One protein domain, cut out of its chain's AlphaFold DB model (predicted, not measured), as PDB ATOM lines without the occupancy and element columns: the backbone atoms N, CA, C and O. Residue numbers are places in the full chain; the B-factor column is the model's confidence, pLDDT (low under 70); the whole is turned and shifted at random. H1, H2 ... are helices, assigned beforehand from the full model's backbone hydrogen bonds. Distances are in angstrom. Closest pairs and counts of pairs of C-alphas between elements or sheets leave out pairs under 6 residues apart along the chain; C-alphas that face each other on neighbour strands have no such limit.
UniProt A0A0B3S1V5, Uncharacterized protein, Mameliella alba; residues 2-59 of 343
ATOM      1  N   PRO A   2      86.069  34.328  28.238       34.81
ATOM      2  CA  PRO A   2      84.682  33.960  28.462       34.81
ATOM      3  C   PRO A   2      83.940  35.194  28.990       34.81
ATOM      4  O   PRO A   2      84.472  35.904  29.843       34.81
ATOM      5  N   ARG A   3      82.697  35.425  28.555       39.56
ATOM      6  CA  ARG A   3      81.855  36.517  29.088       39.56
ATOM      7  C   ARG A   3      81.771  36.516  30.625       39.56
ATOM      8  O   ARG A   3      81.645  37.575  31.229       39.56
ATOM      9  N   TRP A   4      81.905  35.346  31.256       31.92
ATOM     10  CA  TRP A   4      81.906  35.206  32.712       31.92
ATOM     11  C   TRP A   4      83.183  35.713  33.391       31.92
ATOM     12  O   TRP A   4      83.090  36.202  34.505       31.92
ATOM     13  N   PHE A   5      84.352  35.673  32.745       42.41
ATOM     14  CA  PHE A   5      85.604  36.165  33.343       42.41
ATOM     15  C   PHE A   5      85.639  37.694  33.386       42.41
ATOM     16  O   PHE A   5      86.081  38.275  34.370       42.41
ATOM     17  N   LEU A   6      85.086  38.336  32.350       46.22
ATOM     18  CA  LEU A   6      84.894  39.784  32.318       46.22
ATOM     19  C   LEU A   6      83.884  40.227  33.386       46.22
ATOM     20  O   LEU A   6      84.139  41.158  34.138       46.22
ATOM     21  N   ALA A   7      82.768  39.500  33.511       47.69
ATOM     22  CA  ALA A   7      81.779  39.751  34.556       47.69
ATOM     23  C   ALA A   7      82.352  39.537  35.969       47.69
ATOM     24  O   ALA A   7      82.043  40.308  36.868       47.69
ATOM     25  N   LEU A   8      83.207  38.527  36.168       44.25
ATOM     26  CA  LEU A   8      83.832  38.254  37.462       44.25
ATOM     27  C   LEU A   8      84.867  39.324  37.837       44.25
ATOM     28  O   LEU A   8      84.896  39.748  38.986       44.25
ATOM     29  N   MET A   9      85.674  39.790  36.875       48.66
ATOM     30  CA  MET A   9      86.623  40.886  37.103       48.66
ATOM     31  C   MET A   9      85.911  42.199  37.423       48.66
ATOM     32  O   MET A   9      86.330  42.883  38.342       48.66
ATOM     33  N   VAL A  10      84.808  42.515  36.738       51.47
ATOM     34  CA  VAL A  10      84.022  43.733  37.002       51.47
ATOM     35  C   VAL A  10      83.302  43.675  38.360       51.47
ATOM     36  O   VAL A  10      83.194  44.693  39.031       51.47
ATOM     37  N   CYS A  11      82.837  42.499  38.801       46.91
ATOM     38  CA  CYS A  11      82.105  42.349  40.069       46.91
ATOM     39  C   CYS A  11      82.990  42.273  41.329       46.91
ATOM     40  O   CYS A  11      82.460  42.386  42.431       46.91
ATOM     41  N   LEU A  12      84.298  42.030  41.195       45.47
ATOM     42  CA  LEU A  12      85.222  41.842  42.326       45.47
ATOM     43  C   LEU A  12      86.081  43.076  42.633       45.47
ATOM     44  O   LEU A  12      86.975  42.998  43.476       45.47
ATOM     45  N   LEU A  13      85.833  44.202  41.963       47.19
ATOM     46  CA  LEU A  13      86.621  45.408  42.167       47.19
ATOM     47  C   LEU A  13      86.265  46.037  43.523       47.19
ATOM     48  O   LEU A  13      85.108  46.414  43.727       47.19
ATOM     49  N   PRO A  14      87.226  46.180  44.461       41.22
ATOM     50  CA  PRO A  14      87.058  47.169  45.513       41.22
ATOM     51  C   PRO A  14      86.921  48.531  44.826       41.22
ATOM     52  O   PRO A  14      87.403  48.701  43.706       41.22
ATOM     53  N   ALA A  15      86.254  49.485  45.475       42.59
ATOM     54  CA  ALA A  15      86.178  50.864  45.012       42.59
ATOM     55  C   ALA A  15      87.599  51.405  44.770       42.59
ATOM     56  O   ALA A  15      88.258  51.879  45.695       42.59
ATOM     57  N   ALA A  16      88.105  51.255  43.544       46.56
ATOM     58  CA  ALA A  16      89.310  51.921  43.100       46.56
ATOM     59  C   ALA A  16      89.013  53.413  43.229       46.56
ATOM     60  O   ALA A  16      87.933  53.861  42.830       46.56
ATOM     61  N   GLY A  17      89.919  54.142  43.882       43.78
ATOM     62  CA  GLY A  17      89.771  55.577  44.082       43.78
ATOM     63  C   GLY A  17      89.437  56.269  42.764       43.78
ATOM     64  O   GLY A  17      89.845  55.824  41.692       43.78
ATOM     65  N   ARG A  18      88.644  57.335  42.851       48.12
ATOM     66  CA  ARG A  18      88.351  58.201  41.712       48.12
ATOM     67  C   ARG A  18      89.693  58.695  41.162       48.12
ATOM     68  O   ARG A  18      90.435  59.317  41.916       48.12
ATOM     69  N   GLY A  19      90.007  58.370  39.910       52.16
ATOM     70  CA  GLY A  19      91.143  58.984  39.232       52.16
ATOM     71  C   GLY A  19      90.907  60.488  39.104       52.16
ATOM     72  O   GLY A  19      89.757  60.939  39.089       52.16
ATOM     73  N   ASP A  20      91.981  61.264  38.992       64.38
ATOM     74  CA  ASP A  20      91.905  62.707  38.721       64.38
ATOM     75  C   ASP A  20      91.406  63.017  37.292       64.38
ATOM     76  O   ASP A  20      91.239  64.179  36.926       64.38
ATOM     77  N   VAL A  21      91.129  61.975  36.502       76.19
ATOM     78  CA  VAL A  21      90.720  62.031  35.098       76.19
ATOM     79  C   VAL A  21      89.461  61.208  34.836       76.19
ATOM     80  O   VAL A  21      89.172  60.226  35.525       76.19
ATOM     81  N   THR A  22      88.680  61.625  33.842       86.94
ATOM     82  CA  THR A  22      87.392  61.003  33.512       86.94
ATOM     83  C   THR A  22      87.557  59.753  32.646       86.94
ATOM     84  O   THR A  22      88.599  59.526  32.022       86.94
ATOM     85  N   CYS A  23      86.507  58.929  32.554       89.25
ATOM     86  CA  CYS A  23      86.529  57.749  31.692       89.25
ATOM     87  C   CYS A  23      86.776  58.112  30.218       89.25
ATOM     88  O   CYS A  23      87.499  57.415  29.509       89.25
ATOM     89  N   ALA A  24      86.202  59.224  29.758       88.94
ATOM     90  CA  ALA A  24      86.421  59.754  28.420       88.94
ATOM     91  C   ALA A  24      87.884  60.162  28.179       88.94
ATOM     92  O   ALA A  24      88.416  59.885  27.108       88.94
ATOM     93  N   GLU A  25      88.555  60.766  29.163       87.50
ATOM     94  CA  GLU A  25      89.975  61.132  29.050       87.50
ATOM     95  C   GLU A  25      90.870  59.888  28.949       87.50
ATOM     96  O   GLU A  25      91.757  59.839  28.095       87.50
ATOM     97  N   MET A  26      90.579  58.840  29.732       88.50
ATOM     98  CA  MET A  26      91.208  57.518  29.584       88.50
ATOM     99  C   MET A  26      91.000  56.927  28.188       88.50
ATOM    100  O   MET A  26      91.940  56.433  27.569       88.50
ATOM    101  N   GLN A  27      89.763  56.970  27.693       90.88
ATOM    102  CA  GLN A  27      89.400  56.445  26.380       90.88
ATOM    103  C   GLN A  27      90.161  57.146  25.254       90.88
ATOM    104  O   GLN A  27      90.713  56.476  24.387       90.88
ATOM    105  N   VAL A  28      90.251  58.477  25.300       88.94
ATOM    106  CA  VAL A  28      91.019  59.260  24.323       88.94
ATOM    107  C   VAL A  28      92.502  58.900  24.385       88.94
ATOM    108  O   VAL A  28      93.083  58.563  23.359       88.94
ATOM    109  N   ALA A  29      93.107  58.906  25.575       85.81
ATOM    110  CA  ALA A  29      94.538  58.649  25.722       85.81
ATOM    111  C   ALA A  29      94.958  57.243  25.267       85.81
ATOM    112  O   ALA A  29      96.044  57.068  24.721       85.81
ATOM    113  N   LEU A  30      94.100  56.243  25.476       88.19
ATOM    114  CA  LEU A  30      94.354  54.850  25.102       88.19
ATOM    115  C   LEU A  30      93.759  54.477  23.737       88.19
ATOM    116  O   LEU A  30      93.730  53.299  23.396       88.19
ATOM    117  N   HIS A  31      93.251  55.454  22.974       90.06
ATOM    118  CA  HIS A  31      92.617  55.235  21.667       90.06
ATOM    119  C   HIS A  31      91.455  54.225  21.687       90.06
ATOM    120  O   HIS A  31      91.132  53.577  20.691       90.06
ATOM    121  N   VAL A  32      90.765  54.124  22.822       91.25
ATOM    122  CA  VAL A  32      89.601  53.260  22.999       91.25
ATOM    123  C   VAL A  32      88.336  54.055  22.680       91.25
ATOM    124  O   VAL A  32      88.028  55.013  23.387       91.25
ATOM    125  N   PRO A  33      87.544  53.679  21.659       91.88
ATOM    126  CA  PRO A  33      86.351  54.439  21.325       91.88
ATOM    127  C   PRO A  33      85.261  54.291  22.401       91.88
ATOM    128  O   PRO A  33      85.172  53.257  23.077       91.88
ATOM    129  N   PRO A  34      84.378  55.297  22.542       91.50
ATOM    130  CA  PRO A  34      83.240  55.206  23.442       91.50
ATOM    131  C   PRO A  34      82.259  54.107  22.992       91.50
ATOM    132  O   PRO A  34      82.146  53.809  21.798       91.50
ATOM    133  N   PRO A  35      81.503  53.499  23.923       90.50
ATOM    134  CA  PRO A  35      80.515  52.488  23.577       90.50
ATOM    135  C   PRO A  35      79.341  53.096  22.790       90.50
ATOM    136  O   PRO A  35      78.765  54.114  23.175       90.50
ATOM    137  N   VAL A  36      78.919  52.437  21.709       88.88
ATOM    138  CA  VAL A  36      77.799  52.908  20.874       88.88
ATOM    139  C   VAL A  36      76.487  52.909  21.663       88.88
ATOM    140  O   VAL A  36      76.096  51.907  22.270       88.88
ATOM    141  N   GLY A  37      75.778  54.041  21.631       84.19
ATOM    142  CA  GLY A  37      74.464  54.193  22.263       84.19
ATOM    143  C   GLY A  37      74.491  54.077  23.791       84.19
ATOM    144  O   GLY A  37      73.481  53.711  24.396       84.19
ATOM    145  N   ALA A  38      75.639  54.329  24.421       83.25
ATOM    146  CA  ALA A  38      75.799  54.303  25.867       83.25
ATOM    147  C   ALA A  38      76.713  55.432  26.347       83.25
ATOM    148  O   ALA A  38      77.507  55.973  25.584       83.25
ATOM    149  N   VAL A  39      76.593  55.777  27.627       87.00
ATOM    150  CA  VAL A  39      77.493  56.732  28.278       87.00
ATOM    151  C   VAL A  39      78.784  56.036  28.700       87.00
ATOM    152  O   VAL A  39      78.750  54.897  29.179       87.00
ATOM    153  N   SER A  40      79.917  56.716  28.520       89.88
ATOM    154  CA  SER A  40      81.204  56.230  29.024       89.88
ATOM    155  C   SER A  40      81.331  56.411  30.533       89.88
ATOM    156  O   SER A  40      81.834  55.527  31.213       89.88
ATOM    157  N   GLU A  41      80.829  57.530  31.048       91.81
ATOM    158  CA  GLU A  41      80.966  57.925  32.448       91.81
ATOM    159  C   GLU A  41      79.942  57.218  33.350       91.81
ATOM    160  O   GLU A  41      78.758  57.117  33.014       91.81
ATOM    161  N   ASP A  42      80.404  56.782  34.518       89.00
ATOM    162  CA  ASP A  42      79.595  56.323  35.647       89.00
ATOM    163  C   ASP A  42      80.340  56.676  36.948       89.00
ATOM    164  O   ASP A  42      81.307  55.997  37.292       89.00
ATOM    165  N   PRO A  43      79.940  57.741  37.674       83.69
ATOM    166  CA  PRO A  43      80.651  58.199  38.870       83.69
ATOM    167  C   PRO A  43      80.758  57.157  39.989       83.69
ATOM    168  O   PRO A  43      81.669  57.259  40.809       83.69
ATOM    169  N   ASP A  44      79.833  56.195  40.027       84.12
ATOM    170  CA  ASP A  44      79.811  55.102  41.003       84.12
ATOM    171  C   ASP A  44      80.475  53.823  40.447       84.12
ATOM    172  O   ASP A  44      80.636  52.828  41.162       84.12
ATOM    173  N   GLY A  45      80.861  53.838  39.168       81.94
ATOM    174  CA  GLY A  45      81.524  52.747  38.469       81.94
ATOM    175  C   GLY A  45      83.039  52.697  38.722       81.94
ATOM    176  O   GLY A  45      83.658  53.700  39.092       81.94
ATOM    177  N   PRO A  46      83.689  51.535  38.510       81.75
ATOM    178  CA  PRO A  46      85.140  51.423  38.634       81.75
ATOM    179  C   PRO A  46      85.861  52.381  37.683       81.75
ATOM    180  O   PRO A  46      85.515  52.448  36.503       81.75
ATOM    181  N   LEU A  47      86.868  53.102  38.190       81.50
ATOM    182  CA  LEU A  47      87.603  54.142  37.449       81.50
ATOM    183  C   LEU A  47      86.699  55.272  36.907       81.50
ATOM    184  O   LEU A  47      87.069  55.960  35.964       81.50
ATOM    185  N   GLY A  48      85.492  55.456  37.455       87.44
ATOM    186  CA  GLY A  48      84.513  56.409  36.917       87.44
ATOM    187  C   GLY A  48      83.890  55.977  35.583       87.44
ATOM    188  O   GLY A  48      83.248  56.784  34.913       87.44
ATOM    189  N   CYS A  49      84.078  54.718  35.175       89.88
ATOM    190  CA  CYS A  49      83.603  54.187  33.905       89.88
ATOM    191  C   CYS A  49      82.342  53.338  34.061       89.88
ATOM    192  O   CYS A  49      82.234  52.478  34.941       89.88
ATOM    193  N   SER A  50      81.427  53.476  33.103       92.25
ATOM    194  CA  SER A  50      80.322  52.539  32.941       92.25
ATOM    195  C   SER A  50      80.855  51.158  32.559       92.25
ATOM    196  O   SER A  50      81.890  51.009  31.902       92.25
ATOM    197  N   ARG A  51      80.104  50.102  32.887       90.19
ATOM    198  CA  ARG A  51      80.471  48.728  32.503       90.19
ATOM    199  C   ARG A  51      80.731  48.574  30.997       90.19
ATOM    200  O   ARG A  51      81.622  47.825  30.608       90.19
ATOM    201  N   LYS A  52      79.957  49.265  30.155       91.19
ATOM    202  CA  LYS A  52      80.131  49.217  28.696       91.19
ATOM    203  C   LYS A  52      81.434  49.887  28.257       91.19
ATOM    204  O   LYS A  52      82.058  49.401  27.325       91.19
ATOM    205  N   ALA A  53      81.863  50.957  28.928       92.25
ATOM    206  CA  ALA A  53      83.171  51.560  28.677       92.25
ATOM    207  C   ALA A  53      84.315  50.641  29.124       92.25
ATOM    208  O   ALA A  53      85.255  50.432  28.363       92.25
ATOM    209  N   LEU A  54      84.192  49.999  30.294       91.50
ATOM    210  CA  LEU A  54      85.153  48.984  30.753       91.50
ATOM    211  C   LEU A  54      85.290  47.817  29.764       91.50
ATOM    212  O   LEU A  54      86.392  47.326  29.533       91.50
ATOM    213  N   GLU A  55      84.189  47.394  29.139       91.62
ATOM    214  CA  GLU A  55      84.201  46.377  28.081       91.62
ATOM    215  C   GLU A  55      85.028  46.815  26.855       91.62
ATOM    216  O   GLU A  55      85.759  45.989  26.304       91.62
ATOM    217  N   MET A  56      84.989  48.101  26.482       94.25
ATOM    218  CA  MET A  56      85.772  48.646  25.363       94.25
ATOM    219  C   MET A  56      87.284  48.612  25.619       94.25
ATOM    220  O   MET A  56      88.037  48.309  24.699       94.25
ATOM    221  N   PHE A  57      87.725  48.818  26.865       92.19
ATOM    222  CA  PHE A  57      89.136  48.695  27.267       92.19
ATOM    223  C   PHE A  57      89.668  47.250  27.237       92.19
ATOM    224  O   PHE A  57      90.857  47.015  27.430       92.19
ATOM    225  N   ALA A  58      88.805  46.247  27.063       92.19
ATOM    226  CA  ALA A  58      89.234  44.857  26.902       92.19
ATOM    227  C   ALA A  58      89.189  44.385  25.444       92.19
ATOM    228  O   ALA A  58      89.893  43.437  25.077       92.19
ATOM    229  N   LEU A  59      88.291  44.974  24.655       93.94
ATOM    230  CA  LEU A  59      88.029  44.628  23.268       93.94
ATOM    231  C   LEU A  59      87.227  45.760  22.623       93.94
ATOM    232  O   LEU A  59      86.126  46.065  23.084       93.94
TER     233      LEU A  59
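AT A GLANCE: This is residues 2 to 59 of the 343 residues of an uncharacterized protein of Mameliella alba (UniProt A0A0B3S1V5). The model shows little regular structure: three short helices in a rough row, H3 in the middle between H1 and H2, with long loops linking them. The printed part has 58 residues with three named helices, H1, H2, H3 in chain order, and no named strand. The class is all helix, though only 22 residues are in named elements. It is compact, with a radius of gyration of the C-alphas of 10.9 A, and spans 27 by 24 by 19 A.

HOW THE PARTS SIT: H1, residues 3 to 11, is close to but not clearly touching H3, residues 51 to 56. Their closest C-alphas, of Val 10 and Arg 51, are 7.6 A apart; they run opposite ways at a steep tilt of 56 degrees. H2, residues 23 to 29, is apart from H1. H2 and H3 are close but not clearly touching: their closest C-alphas, of Cys 23 and Ala 53, are 7.7 A apart. They run the same way at a shallow tilt of 9 degrees. In H1, H2 and H3 every O i to N i+4 pair is within hydrogen-bond range.

IN THESE COORDINATES: H1 begins at C-alpha 3 (81.855, 36.517, 29.088) and measures 12.4 A; H2 measures 10.0 A; H3, 8.9 A, ends at C-alpha 56 (85.772, 48.646, 25.363).

THE WHOLE: The C-alphas of Pro 2 and Asp 20, the two farthest apart, are 31.4 A apart. The printed part has no cut. Both links are long, with 11 and 21 residues. Residues 2 to 20 have pLDDT under 70.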